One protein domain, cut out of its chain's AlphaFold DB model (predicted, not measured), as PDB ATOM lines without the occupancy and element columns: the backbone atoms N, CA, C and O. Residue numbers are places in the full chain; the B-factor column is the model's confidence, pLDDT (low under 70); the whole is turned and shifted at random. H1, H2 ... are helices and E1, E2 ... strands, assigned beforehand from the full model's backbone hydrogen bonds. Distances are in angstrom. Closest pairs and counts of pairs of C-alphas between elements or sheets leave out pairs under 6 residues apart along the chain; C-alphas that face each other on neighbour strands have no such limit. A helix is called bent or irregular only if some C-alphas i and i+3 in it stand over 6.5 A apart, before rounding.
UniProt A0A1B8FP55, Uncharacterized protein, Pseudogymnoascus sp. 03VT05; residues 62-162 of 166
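What this domain is: This is residues 62 to 162 of the 166 residues of an uncharacterized protein of Pseudogymnoascus sp. 03VT05 (UniProt A0A1B8FP55). A helical hairpin, H2 and H3, makes the middle of this domain, with H1 off one side and the short H4 off the other. The first residues, 62 to 70, belong to no named element and run as a stretched-out length of chain between H1 and the hairpin, and H2 turns sharply near residue 111. The printed part has 101 residues, with four named helices and one named strand in the order H1, E1, H2, H3, H4; the class is mostly helix. It is compact, with a radius of gyration of the C-alphas of 14.0 A and spans of 36 by 32 by 20 A.

Where its parts are: Pass residues 62 to 80, which hold no named element, and find C-alpha 81 at (-1.324, 8.954, 13.280); from there H1 runs 14.2 A to residue 90. E1 is residues 95 to 97. H2, residues 99 to 117, measures 21.0 A; it is irregular, with C-alphas 109 and 112 at 9.1 A, and has a kink of 105 degrees near residue 111. H3, residues 128 to 144, starts at C-alpha 128, (-14.970, 31.388, 16.954), and is 24.5 A long. H4, residues 157 to 161, ends at C-alpha 161, (0.606, 40.241, 9.662).

How they stand to each other: Look first at H2 and H3, a helical hairpin: residues 99 to 106 touch residues 134 to 141, closest at the C-alphas of His 99 and Phe 138, 5.2 A. Their lines stand at a shallow tilt of 30 degrees, opposite ways, though H2's line is a rough one. H1 is close to H2 but not clearly touching, with C-alphas 83 and 100 closest at 6.8 A. H4 is close to H3 but not clearly touching, with C-alphas 139 and 159 closest at 6.4 A. H1 and H3 are apart. E1 pairs with no named strand; its residues 96 to 97 pair, parallel, with residues 62 to 63. Every O i to N i+4 pair is within hydrogen-bond range in H1, H3 and H4, and 11 of 15 in H2.

The domain as a whole: The C-alphas farthest apart, of Gly 73 and Gln 153, are 39.9 A apart. The printed part has no cut, and the link from H3 to H4 is long. Look for pLDDT under 70 at residues 146 to 148.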
ATOM      1  N   LEU A  62      -1.877  19.050   0.874       97.25
ATOM      2  CA  LEU A  62      -2.283  18.337   2.080       97.25
ATOM      3  C   LEU A  62      -1.915  19.150   3.316       97.25
ATOM      4  O   LEU A  62      -0.856  19.761   3.386       97.25
ATOM      5  N   SER A  63      -2.801  19.132   4.303       97.12
ATOM      6  CA  SER A  63      -2.585  19.752   5.604       97.12
ATOM      7  C   SER A  63      -2.696  18.693   6.684       97.12
ATOM      8  O   SER A  63      -3.604  17.857   6.633       97.12
ATOM      9  N   GLY A  64      -1.825  18.770   7.687       97.06
ATOM     10  CA  GLY A  64      -2.043  18.078   8.953       97.06
ATOM     11  C   GLY A  64      -3.375  18.497   9.586       97.06
ATOM     12  O   GLY A  64      -3.892  19.588   9.328       97.06
ATOM     13  N   MET A  65      -3.964  17.625  10.401       97.75
ATOM     14  CA  MET A  65      -5.136  17.978  11.208       97.75
ATOM     15  C   MET A  65      -4.733  18.881  12.382       97.75
ATOM     16  O   MET A  65      -3.663  18.703  12.957       97.75
ATOM     17  N   VAL A  66      -5.588  19.817  12.795       98.00
ATOM     18  CA  VAL A  66      -5.382  20.508  14.081       98.00
ATOM     19  C   VAL A  66      -5.486  19.509  15.236       98.00
ATOM     20  O   VAL A  66      -6.172  18.493  15.118       98.00
ATOM     21  N   ASN A  67      -4.819  19.787  16.352       97.81
ATOM     22  CA  ASN A  67      -4.908  18.948  17.544       97.81
ATOM     23  C   ASN A  67      -6.306  19.002  18.181       97.81
ATOM     24  O   ASN A  67      -7.036  19.990  18.060       97.81
ATOM     25  N   ARG A  68      -6.617  17.974  18.972       98.00
ATOM     26  CA  ARG A  68      -7.662  18.053  19.999       98.00
ATOM     27  C   ARG A  68      -7.086  18.587  21.307       98.00
ATOM     28  O   ARG A  68      -5.885  18.513  21.557       98.00
ATOM     29  N   ASN A  69      -7.955  19.108  22.164       98.31
ATOM     30  CA  ASN A  69      -7.624  19.622  23.490       98.31
ATOM     31  C   ASN A  69      -7.481  18.481  24.518       98.31
ATOM     32  O   ASN A  69      -8.195  18.446  25.524       98.31
ATOM     33  N   TYR A  70      -6.607  17.514  24.233       98.31
ATOM     34  CA  TYR A  70      -6.292  16.390  25.118       98.31
ATOM     35  C   TYR A  70      -4.952  16.622  25.804       98.31
ATOM     36  O   TYR A  70      -3.931  16.793  25.144       98.31
ATOM     37  N   TRP A  71      -4.977  16.631  27.134       98.56
ATOM     38  CA  TRP A  71      -3.832  16.967  27.967       98.56
ATOM     39  C   TRP A  71      -3.523  15.828  28.931       98.56
ATOM     40  O   TRP A  71      -4.438  15.285  29.551       98.56
ATOM     41  N   ASP A  72      -2.237  15.538  29.099       98.31
ATOM     42  CA  ASP A  72      -1.695  14.793  30.233       98.31
ATOM     43  C   ASP A  72      -0.953  15.781  31.143       98.31
ATOM     44  O   ASP A  72       0.128  16.282  30.819       98.31
ATOM     45  N   GLY A  73      -1.603  16.168  32.242       98.00
ATOM     46  CA  GLY A  73      -1.152  17.279  33.076       98.00
ATOM     47  C   GLY A  73      -1.057  18.582  32.275       98.00
ATOM     48  O   GLY A  73      -2.068  19.180  31.908       98.00
ATOM     49  N   THR A  74       0.171  19.036  32.024       98.19
ATOM     50  CA  THR A  74       0.476  20.255  31.255       98.19
ATOM     51  C   THR A  74       0.998  19.968  29.852       98.19
ATOM     52  O   THR A  74       1.399  20.906  29.166       98.19
ATOM     53  N   THR A  75       1.025  18.707  29.429       98.62
ATOM     54  CA  THR A  75       1.511  18.295  28.111       98.62
ATOM     55  C   THR A  75       0.324  18.021  27.202       98.62
ATOM     56  O   THR A  75      -0.511  17.167  27.494       98.62
ATOM     57  N   LEU A  76       0.230  18.765  26.106       98.75
ATOM     58  CA  LEU A  76      -0.769  18.559  25.067       98.75
ATOM     59  C   LEU A  76      -0.369  17.357  24.203       98.75
ATOM     60  O   LEU A  76       0.801  17.205  23.853       98.75
ATOM     61  N   GLN A  77      -1.337  16.529  23.811       98.44
ATOM     62  CA  GLN A  77      -1.089  15.469  22.835       98.44
ATOM     63  C   GLN A  77      -0.608  16.066  21.500       98.44
ATOM     64  O   GLN A  77      -1.360  16.760  20.808       98.44
ATOM     65  N   SER A  78       0.638  15.763  21.132       97.19
ATOM     66  CA  SER A  78       1.284  16.266  19.914       97.19
ATOM     67  C   SER A  78       1.192  15.310  18.730       97.19
ATOM     68  O   SER A  78       1.100  15.758  17.591       97.19
ATOM     69  N   GLU A  79       1.182  14.002  18.997       96.44
ATOM     70  CA  GLU A  79       1.266  12.973  17.963       96.44
ATOM     71  C   GLU A  79      -0.115  12.472  17.535       96.44
ATOM     72  O   GLU A  79      -0.956  12.092  18.362       96.44
ATOM     73  N   TRP A  80      -0.323  12.437  16.218       97.19
ATOM     74  CA  TRP A  80      -1.575  12.036  15.582       97.19
ATOM     75  C   TRP A  80      -1.277  11.184  14.347       97.19
ATOM     76  O   TRP A  80      -0.785  11.700  13.344       97.19
ATOM     77  N   SER A  81      -1.622   9.892  14.378       97.12
ATOM     78  CA  SER A  81      -1.324   8.954  13.280       97.12
ATOM     79  C   SER A  81      -1.820   9.450  11.919       97.12
ATOM     80  O   SER A  81      -1.108   9.340  10.928       97.12
ATOM     81  N   PHE A  82      -3.002  10.068  11.865       97.56
ATOM     82  CA  PHE A  82      -3.581  10.592  10.625       97.56
ATOM     83  C   PHE A  82      -2.867  11.841  10.088       97.56
ATOM     84  O   PHE A  82      -2.823  12.032   8.872       97.56
ATOM     85  N   ALA A  83      -2.257  12.659  10.955       97.56
ATOM     86  CA  ALA A  83      -1.358  13.726  10.514       97.56
ATOM     87  C   ALA A  83      -0.086  13.125   9.895       97.56
ATOM     88  O   ALA A  83       0.299  13.503   8.788       97.56
ATOM     89  N   THR A  84       0.493  12.111  10.547       97.94
ATOM     90  CA  THR A  84       1.650  11.367  10.027       97.94
ATOM     91  C   THR A  84       1.341  10.710   8.681       97.94
ATOM     92  O   THR A  84       2.127  10.828   7.743       97.94
ATOM     93  N   TYR A  85       0.180  10.068   8.530       98.38
ATOM     94  CA  TYR A  85      -0.236   9.467   7.262       98.38
ATOM     95  C   TYR A  85      -0.420  10.520   6.165       98.38
ATOM     96  O   TYR A  85       0.025  10.301   5.040       98.38
ATOM     97  N   ALA A  86      -1.020  11.675   6.475       98.12
ATOM     98  CA  ALA A  86      -1.164  12.767   5.512       98.12
ATOM     99  C   ALA A  86       0.202  13.288   5.029       98.12
ATOM    100  O   ALA A  86       0.402  13.448   3.824       98.12
ATOM    101  N   GLN A  87       1.159  13.476   5.942       97.44
ATOM    102  CA  GLN A  87       2.532  13.869   5.610       97.44
ATOM    103  C   GLN A  87       3.238  12.819   4.736       97.44
ATOM    104  O   GLN A  87       3.870  13.149   3.728       97.44
ATOM    105  N   GLN A  88       3.110  11.540   5.092       98.06
ATOM    106  CA  GLN A  88       3.700  10.438   4.331       98.06
ATOM    107  C   GLN A  88       3.115  10.335   2.920       98.06
ATOM    108  O   GLN A  88       3.866  10.147   1.969       98.06
ATOM    109  N   VAL A  89       1.798  10.504   2.757       98.12
ATOM    110  CA  VAL A  89       1.162  10.527   1.430       98.12
ATOM    111  C   VAL A  89       1.633  11.725   0.613       98.12
ATOM    112  O   VAL A  89       1.883  11.577  -0.578       98.12
ATOM    113  N   ALA A  90       1.768  12.900   1.226       96.56
ATOM    114  CA  ALA A  90       2.210  14.098   0.520       96.56
ATOM    115  C   ALA A  90       3.648  13.983  -0.012       96.56
ATOM    116  O   ALA A  90       3.975  14.589  -1.033       96.56
ATOM    117  N   THR A  91       4.495  13.186   0.648       94.19
ATOM    118  CA  THR A  91       5.910  13.010   0.296       94.19
ATOM    119  C   THR A  91       6.072  12.648  -1.185       94.19
ATOM    120  O   THR A  91       5.609  11.607  -1.643       94.19
ATOM    121  N   ASN A  92       6.757  13.514  -1.940       87.50
ATOM    122  CA  ASN A  92       6.972  13.417  -3.393       87.50
ATOM    123  C   ASN A  92       5.705  13.464  -4.279       87.50
ATOM    124  O   ASN A  92       5.827  13.271  -5.489       87.50
ATOM    125  N   LEU A  93       4.512  13.724  -3.727       94.19
ATOM    126  CA  LEU A  93       3.266  13.852  -4.498       94.19
ATOM    127  C   LEU A  93       2.769  15.294  -4.587       94.19
ATOM    128  O   LEU A  93       2.449  15.764  -5.678       94.19
ATOM    129  N   VAL A  94       2.660  15.978  -3.448       95.69
ATOM    130  CA  VAL A  94       2.069  17.320  -3.332       95.69
ATOM    131  C   VAL A  94       2.709  18.084  -2.179       95.69
ATOM    132  O   VAL A  94       3.397  17.509  -1.339       95.69
ATOM    133  N   GLU A  95       2.468  19.390  -2.117       95.06
ATOM    134  CA  GLU A  95       2.882  20.193  -0.971       95.06
ATOM    135  C   GLU A  95       2.172  19.726   0.314       95.06
ATOM    136  O   GLU A  95       0.974  19.418   0.301       95.06
ATOM    137  N   TYR A  96       2.917  19.692   1.423       95.31
ATOM    138  CA  TYR A  96       2.395  19.426   2.760       95.31
ATOM    139  C   TYR A  96       2.563  20.651   3.657       95.31
ATOM    140  O   TYR A  96       3.676  21.148   3.827       95.31
ATOM    141  N   ILE A  97       1.468  21.092   4.272       95.62
ATOM    142  CA  ILE A  97       1.462  22.105   5.324       95.62
ATOM    143  C   ILE A  97       1.333  21.399   6.671       95.62
ATOM    144  O   ILE A  97       0.306  20.782   6.971       95.62
ATOM    145  N   ASP A  98       2.363  21.516   7.506       95.38
ATOM    146  CA  ASP A  98       2.383  20.902   8.835       95.38
ATOM    147  C   ASP A  98       1.561  21.703   9.856       95.38
ATOM    148  O   ASP A  98       2.066  22.260  10.831       95.38
ATOM    149  N   HIS A  99       0.255  21.803   9.610       97.44
ATOM    150  CA  HIS A  99      -0.673  22.518  10.482       97.44
ATOM    151  C   HIS A  99      -0.751  21.891  11.878       97.44
ATOM    152  O   HIS A  99      -0.930  22.612  12.858       97.44
ATOM    153  N   THR A 100      -0.568  20.571  11.989       98.00
ATOM    154  CA  THR A 100      -0.571  19.855  13.270       98.00
ATOM    155  C   THR A 100       0.517  20.384  14.193       98.00
ATOM    156  O   THR A 100       0.194  20.792  15.309       98.00
ATOM    157  N   LYS A 101       1.769  20.454  13.719       97.00
ATOM    158  CA  LYS A 101       2.901  20.967  14.500       97.00
ATOM    159  C   LYS A 101       2.616  22.356  15.076       97.00
ATOM    160  O   LYS A 101       2.633  22.534  16.292       97.00
ATOM    161  N   TYR A 102       2.291  23.320  14.215       97.50
ATOM    162  CA  TYR A 102       2.091  24.711  14.637       97.50
ATOM    163  C   TYR A 102       0.840  24.888  15.504       97.50
ATOM    164  O   TYR A 102       0.832  25.693  16.436       97.50
ATOM    165  N   SER A 103      -0.216  24.107  15.253       98.12
ATOM    166  CA  SER A 103      -1.386  24.062  16.132       98.12
ATOM    167  C   SER A 103      -0.989  23.596  17.536       98.12
ATOM    168  O   SER A 103      -1.250  24.301  18.511       98.12
ATOM    169  N   VAL A 104      -0.303  22.454  17.648       98.50
ATOM    170  CA  VAL A 104       0.150  21.901  18.934       98.50
ATOM    171  C   VAL A 104       1.028  22.900  19.683       98.50
ATOM    172  O   VAL A 104       0.744  23.186  20.843       98.50
ATOM    173  N   GLU A 105       2.042  23.478  19.035       97.94
ATOM    174  CA  GLU A 105       2.946  24.461  19.651       97.94
ATOM    175  C   GLU A 105       2.178  25.666  20.213       97.94
ATOM    176  O   GLU A 105       2.381  26.077  21.364       97.94
ATOM    177  N   LYS A 106       1.224  26.198  19.439       98.06
ATOM    178  CA  LYS A 106       0.415  27.340  19.858       98.06
ATOM    179  C   LYS A 106      -0.457  27.016  21.063       98.06
ATOM    180  O   LYS A 106      -0.432  27.768  22.040       98.06
ATOM    181  N   TRP A 107      -1.203  25.916  21.030       98.56
ATOM    182  CA  TRP A 107      -2.076  25.525  22.139       98.56
ATOM    183  C   TRP A 107      -1.277  25.124  23.385       98.56
ATOM    184  O   TRP A 107      -1.649  25.513  24.493       98.56
ATOM    185  N   GLN A 108      -0.140  24.445  23.211       98.69
ATOM    186  CA  GLN A 108       0.802  24.121  24.284       98.69
ATOM    187  C   GLN A 108       1.294  25.388  24.997       98.69
ATOM    188  O   GLN A 108       1.333  25.415  26.228       98.69
ATOM    189  N   SER A 109       1.602  26.458  24.252       98.19
ATOM    190  CA  SER A 109       2.056  27.736  24.828       98.19
ATOM    191  C   SER A 109       0.993  28.450  25.674       98.19
ATOM    192  O   SER A 109       1.333  29.189  26.596       98.19
ATOM    193  N   MET A 110      -0.296  28.225  25.391       98.31
ATOM    194  CA  MET A 110      -1.403  28.797  26.169       98.31
ATOM    195  C   MET A 110      -1.654  28.041  27.479       98.31
ATOM    196  O   MET A 110      -2.204  28.610  28.426       98.31
ATOM    197  N   GLY A 111      -1.270  26.765  27.525       98.62
ATOM    198  CA  GLY A 111      -1.538  25.859  28.634       98.62
ATOM    199  C   GLY A 111      -3.004  25.404  28.722       98.62
ATOM    200  O   GLY A 111      -3.899  25.996  28.106       98.62
ATOM    201  N   PRO A 112      -3.282  24.361  29.524       98.44
ATOM    202  CA  PRO A 112      -4.569  23.661  29.528       98.44
ATOM    203  C   PRO A 112      -5.743  24.550  29.946       98.44
ATOM    204  O   PRO A 112      -6.821  24.472  29.357       98.44
ATOM    205  N   THR A 113      -5.544  25.421  30.940       98.38
ATOM    206  CA  THR A 113      -6.603  26.293  31.469       98.38
ATOM    207  C   THR A 113      -7.071  27.300  30.426       98.38
ATOM    208  O   THR A 113      -8.267  27.390  30.157       98.38
ATOM    209  N   THR A 114      -6.139  28.027  29.804       98.62
ATOM    210  CA  THR A 114      -6.458  29.006  28.760       98.62
ATOM    211  C   THR A 114      -6.999  28.308  27.525       98.62
ATOM    212  O   THR A 114      -8.042  28.719  27.019       98.62
ATOM    213  N   ALA A 115      -6.359  27.221  27.076       98.38
ATOM    214  CA  ALA A 115      -6.824  26.452  25.929       98.38
ATOM    215  C   ALA A 115      -8.283  26.015  26.116       98.38
ATOM    216  O   ALA A 115      -9.105  26.286  25.246       98.38
ATOM    217  N   LYS A 116      -8.661  25.477  27.286       98.38
ATOM    218  CA  LYS A 116     -10.034  25.015  27.550       98.38
ATOM    219  C   LYS A 116     -11.106  26.092  27.334       98.38
ATOM    220  O   LYS A 116     -12.206  25.754  26.907       98.38
ATOM    221  N   THR A 117     -10.795  27.373  27.551       98.50
ATOM    222  CA  THR A 117     -11.738  28.485  27.289       98.50
ATOM    223  C   THR A 117     -12.129  28.625  25.813       98.50
ATOM    224  O   THR A 117     -13.194  29.154  25.500       98.50
ATOM    225  N   TYR A 118     -11.310  28.097  24.904       98.69
ATOM    226  CA  TYR A 118     -11.570  28.068  23.468       98.69
ATOM    227  C   TYR A 118     -12.283  26.795  23.005       98.69
ATOM    228  O   TYR A 118     -12.618  26.703  21.831       98.69
ATOM    229  N   PHE A 119     -12.550  25.841  23.897       98.50
ATOM    230  CA  PHE A 119     -13.167  24.542  23.612       98.50
ATOM    231  C   PHE A 119     -14.444  24.376  24.465       98.50
ATOM    232  O   PHE A 119     -14.439  23.640  25.462       98.50
ATOM    233  N   PRO A 120     -15.526  25.115  24.127       97.56
ATOM    234  CA  PRO A 120     -16.660  25.339  25.028       97.56
ATOM    235  C   PRO A 120     -17.510  24.090  25.282       97.56
ATOM    236  O   PRO A 120     -18.048  23.941  26.374       97.56
ATOM    237  N   ASN A 121     -17.620  23.199  24.293       97.12
ATOM    238  CA  ASN A 121     -18.539  22.057  24.349       97.12
ATOM    239  C   ASN A 121     -17.806  20.731  24.572       97.12
ATOM    240  O   ASN A 121     -18.212  19.913  25.391       97.12
ATOM    241  N   ASP A 122     -16.707  20.523  23.854       97.81
ATOM    242  CA  ASP A 122     -15.919  19.296  23.879       97.81
ATOM    243  C   ASP A 122     -14.449  19.617  23.588       97.81
ATOM    244  O   ASP A 122     -14.060  20.779  23.580       97.81
ATOM    245  N   ASN A 123     -13.608  18.602  23.395       97.81
ATOM    246  CA  ASN A 123     -12.173  18.785  23.164       97.81
ATOM    247  C   ASN A 123     -11.788  18.838  21.673       97.81
ATOM    248  O   ASN A 123     -10.609  18.741  21.358       97.81
ATOM    249  N   THR A 124     -12.745  18.971  20.757       97.75
ATOM    250  CA  THR A 124     -12.507  18.990  19.302       97.75
ATOM    251  C   THR A 124     -12.941  20.315  18.686       97.75
ATOM    252  O   THR A 124     -12.203  20.913  17.906       97.75
ATOM    253  N   HIS A 125     -14.131  20.795  19.041       98.38
ATOM    254  CA  HIS A 125     -14.739  21.965  18.424       98.38
ATOM    255  C   HIS A 125     -14.311  23.242  19.144       98.38
ATOM    256  O   HIS A 125     -14.654  23.477  20.306       98.38
ATOM    257  N   THR A 126     -13.568  24.086  18.431       98.62
ATOM    258  CA  THR A 126     -13.153  25.398  18.925       98.62
ATOM    259  C   THR A 126     -14.290  26.420  18.848       98.62
ATOM    260  O   THR A 126     -15.170  26.357  17.990       98.62
ATOM    261  N   SER A 127     -14.269  27.400  19.749       98.69
ATOM    262  CA  SER A 127     -15.073  28.620  19.658       98.69
ATOM    263  C   SER A 127     -14.632  29.465  18.451       98.69
ATOM    264  O   SER A 127     -13.542  29.241  17.919       98.69
ATOM    265  N   PRO A 128     -15.395  30.498  18.038       98.69
ATOM    266  CA  PRO A 128     -14.970  31.388  16.954       98.69
ATOM    267  C   PRO A 128     -13.570  31.982  17.155       98.69
ATOM    268  O   PRO A 128     -12.791  32.058  16.211       98.69
ATOM    269  N   ALA A 129     -13.214  32.346  18.391       98.56
ATOM    270  CA  ALA A 129     -11.879  32.850  18.697       98.56
ATOM    271  C   ALA A 129     -10.803  31.751  18.588       98.56
ATOM    272  O   ALA A 129      -9.707  32.017  18.109       98.56
ATOM    273  N   GLY A 130     -11.116  30.506  18.960       98.56
ATOM    274  CA  GLY A 130     -10.184  29.381  18.823       98.56
ATOM    275  C   GLY A 130      -9.998  28.951  17.368       98.56
ATOM    276  O   GLY A 130      -8.904  28.565  16.966       98.56
ATOM    277  N   ALA A 131     -11.037  29.096  16.547       98.69
ATOM    278  CA  ALA A 131     -10.945  28.890  15.107       98.69
ATOM    279  C   ALA A 131     -10.014  29.921  14.444       98.69
ATOM    280  O   ALA A 131      -9.261  29.560  13.542       98.69
ATOM    281  N   VAL A 132     -10.010  31.175  14.919       98.31
ATOM    282  CA  VAL A 132      -9.036  32.193  14.480       98.31
ATOM    283  C   VAL A 132      -7.611  31.768  14.842       98.31
ATOM    284  O   VAL A 132      -6.751  31.805  13.969       98.31
ATOM    285  N   VAL A 133      -7.375  31.276  16.064       98.31
ATOM    286  CA  VAL A 133      -6.057  30.751  16.476       98.31
ATOM    287  C   VAL A 133      -5.596  29.615  15.555       98.31
ATOM    288  O   VAL A 133      -4.463  29.631  15.083       98.31
ATOM    289  N   ASN A 134      -6.478  28.665  15.232       98.44
ATOM    290  CA  ASN A 134      -6.162  27.588  14.288       98.44
ATOM    291  C   ASN A 134      -5.879  28.108  12.868       98.44
ATOM    292  O   ASN A 134      -5.037  27.558  12.167       98.44
ATOM    293  N   ALA A 135      -6.569  29.152  12.407       98.12
ATOM    294  CA  ALA A 135      -6.284  29.749  11.103       98.12
ATOM    295  C   ALA A 135      -4.920  30.460  11.088       98.12
ATOM    296  O   ALA A 135      -4.181  30.360  10.110       98.12
ATOM    297  N   GLU A 136      -4.561  31.142  12.175       97.50
ATOM    298  CA  GLU A 136      -3.249  31.774  12.335       97.50
ATOM    299  C   GLU A 136      -2.124  30.735  12.327       97.50
ATOM    300  O   GLU A 136      -1.130  30.943  11.636       97.50
ATOM    301  N   THR A 137      -2.299  29.583  12.986       97.50
ATOM    302  CA  THR A 137      -1.283  28.513  12.984       97.50
ATOM    303  C   THR A 137      -1.098  27.878  11.604       97.50
ATOM    304  O   THR A 137       0.012  27.492  11.249       97.50
ATOM    305  N   PHE A 138      -2.151  27.820  10.780       97.06
ATOM    306  CA  PHE A 138      -2.038  27.397   9.379       97.06
ATOM    307  C   PHE A 138      -1.228  28.399   8.548       97.06
ATOM    308  O   PHE A 138      -0.371  28.015   7.754       97.06
ATOM    309  N   VAL A 139      -1.477  29.699   8.738       96.19
ATOM    310  CA  VAL A 139      -0.726  30.763   8.053       96.19
ATOM    311  C   VAL A 139       0.735  30.781   8.499       96.19
ATOM    312  O   VAL A 139       1.623  30.967   7.668       96.19
ATOM    313  N   GLU A 140       0.996  30.573   9.786       95.38
ATOM    314  CA  GLU A 140       2.347  30.396  10.314       95.38
ATOM    315  C   GLU A 140       3.041  29.188   9.669       95.38
ATOM    316  O   GLU A 140       4.146  29.335   9.146       95.38
ATOM    317  N   ALA A 141       2.358  28.041   9.579       94.75
ATOM    318  CA  ALA A 141       2.875  26.858   8.894       94.75
ATOM    319  C   ALA A 141       3.223  27.146   7.422       94.75
ATOM    320  O   ALA A 141       4.330  26.836   6.986       94.75
ATOM    321  N   ILE A 142       2.340  27.818   6.671       94.19
ATOM    322  CA  ILE A 142       2.605  28.248   5.282       94.19
ATOM    323  C   ILE A 142       3.887  29.084   5.187       94.19
ATOM    324  O   ILE A 142       4.690  28.896   4.272       94.19
ATOM    325  N   LYS A 143       4.093  30.017   6.122       92.50
ATOM    326  CA  LYS A 143       5.280  30.883   6.132       92.50
ATOM    327  C   LYS A 143       6.552  30.117   6.491       92.50
ATOM    328  O   LYS A 143       7.603  30.402   5.914       92.50
ATOM    329  N   CYS A 144       6.462  29.138   7.388       89.25
ATOM    330  CA  CYS A 144       7.612  28.377   7.874       89.25
ATOM    331  C   CYS A 144       8.003  27.157   7.049       89.25
ATOM    332  O   CYS A 144       9.135  26.692   7.172       89.25
ATOM    333  N   VAL A 145       7.163  26.715   6.112       81.31
ATOM    334  CA  VAL A 145       7.596  25.808   5.033       81.31
ATOM    335  C   VAL A 145       8.642  26.488   4.108       81.31
ATOM    336  O   VAL A 145       9.274  25.839   3.280       81.31
ATOM    337  N   SER A 146       8.958  27.771   4.359       56.78
ATOM    338  CA  SER A 146      10.110  28.547   3.876       56.78
ATOM    339  C   SER A 146      10.133  28.736   2.356       56.78
ATOM    340  O   SER A 146      10.643  27.926   1.594       56.78
ATOM    341  N   SER A 147       9.597  29.864   1.884       55.62
ATOM    342  CA  SER A 147       9.707  30.392   0.504       55.62
ATOM    343  C   SER A 147       9.181  29.547  -0.675       55.62
ATOM    344  O   SER A 147       9.111  30.075  -1.782       55.62
ATOM    345  N   THR A 148       8.780  28.288  -0.477       66.69
ATOM    346  CA  THR A 148       8.349  27.376  -1.557       66.69
ATOM    347  C   THR A 148       6.840  27.211  -1.665       66.69
ATOM    348  O   THR A 148       6.352  26.859  -2.740       66.69
ATOM    349  N   SER A 149       6.095  27.487  -0.590       83.44
ATOM    350  CA  SER A 149       4.640  27.384  -0.631       83.44
ATOM    351  C   SER A 149       4.061  28.398  -1.606       83.44
ATOM    352  O   SER A 149       4.218  29.614  -1.440       83.44
ATOM    353  N   GLN A 150       3.313  27.907  -2.593       86.38
ATOM    354  CA  GLN A 150       2.618  28.774  -3.545       86.38
ATOM    355  C   GLN A 150       1.520  29.606  -2.871       86.38
ATOM    356  O   GLN A 150       1.030  30.551  -3.483       86.38
ATOM    357  N   LEU A 151       1.136  29.289  -1.628       91.94
ATOM    358  CA  LEU A 151       0.119  30.024  -0.876       91.94
ATOM    359  C   LEU A 151       0.626  31.352  -0.308       91.94
ATOM    360  O   LEU A 151      -0.180  32.260  -0.106       91.94
ATOM    361  N   VAL A 152       1.938  31.509  -0.096       91.62
ATOM    362  CA  VAL A 152       2.510  32.729   0.508       91.62
ATOM    363  C   VAL A 152       2.145  33.981  -0.296       91.62
ATOM    364  O   VAL A 152       1.779  34.999   0.289       91.62
ATOM    365  N   GLN A 153       2.174  33.903  -1.632       90.81
ATOM    366  CA  GLN A 153       1.848  35.032  -2.516       90.81
ATOM    367  C   GLN A 153       0.364  35.444  -2.483       90.81
ATOM    368  O   GLN A 153       0.023  36.528  -2.947       90.81
ATOM    369  N   TYR A 154      -0.517  34.592  -1.946       93.19
ATOM    370  CA  TYR A 154      -1.960  34.840  -1.872       93.19
ATOM    371  C   TYR A 154      -2.417  35.333  -0.494       93.19
ATOM    372  O   TYR A 154      -3.609  35.573  -0.286       93.19
ATOM    373  N   LEU A 155      -1.497  35.505   0.459       93.69
ATOM    374  CA  LEU A 155      -1.833  36.064   1.763       93.69
ATOM    375  C   LEU A 155      -2.263  37.531   1.622       93.69
ATOM    376  O   LEU A 155      -1.550  38.367   1.073       93.69
ATOM    377  N   ASN A 156      -3.439  37.850   2.164       95.38
ATOM    378  CA  ASN A 156      -3.882  39.232   2.326       95.38
ATOM    379  C   ASN A 156      -3.151  39.913   3.499       95.38
ATOM    380  O   ASN A 156      -2.385  39.282   4.222       95.38
ATOM    381  N   SER A 157      -3.457  41.187   3.756       96.62
ATOM    382  CA  SER A 157      -2.817  41.963   4.829       96.62
ATOM    383  C   SER A 157      -2.903  41.322   6.220       96.62
ATOM    384  O   SER A 157      -1.939  41.403   6.978       96.62
ATOM    385  N   LYS A 158      -4.012  40.647   6.558       95.56
ATOM    386  CA  LYS A 158      -4.141  39.922   7.832       95.56
ATOM    387  C   LYS A 158      -3.228  38.701   7.867       95.56
ATOM    388  O   LYS A 158      -2.515  38.514   8.842       95.56
ATOM    389  N   GLY A 159      -3.211  37.914   6.792       94.19
ATOM    390  CA  GLY A 159      -2.315  36.766   6.660       94.19
ATOM    391  C   GLY A 159      -0.847  37.181   6.729       94.19
ATOM    392  O   GLY A 159      -0.071  36.588   7.472       94.19
ATOM    393  N   THR A 160      -0.455  38.255   6.039       93.38
ATOM    394  CA  THR A 160       0.909  38.805   6.093       93.38
ATOM    395  C   THR A 160       1.299  39.254   7.504       93.38
ATOM    396  O   THR A 160       2.449  39.050   7.884       93.38
ATOM    397  N   ALA A 161       0.359  39.775   8.296       95.31
ATOM    398  CA  ALA A 161       0.606  40.241   9.662       95.31
ATOM    399  C   ALA A 161       0.784  39.123  10.710       95.31
ATOM    400  O   ALA A 161       1.301  39.400  11.788       95.31
ATOM    401  N   VAL A 162       0.382  37.879  10.419       94.50
ATOM    402  CA  VAL A 162       0.606  36.736  11.325       94.50
ATOM    403  C   VAL A 162       2.109  36.522  11.534       94.50
ATOM    404  O   VAL A 162       2.847  36.338  10.565       94.50
TER     405      VAL A 162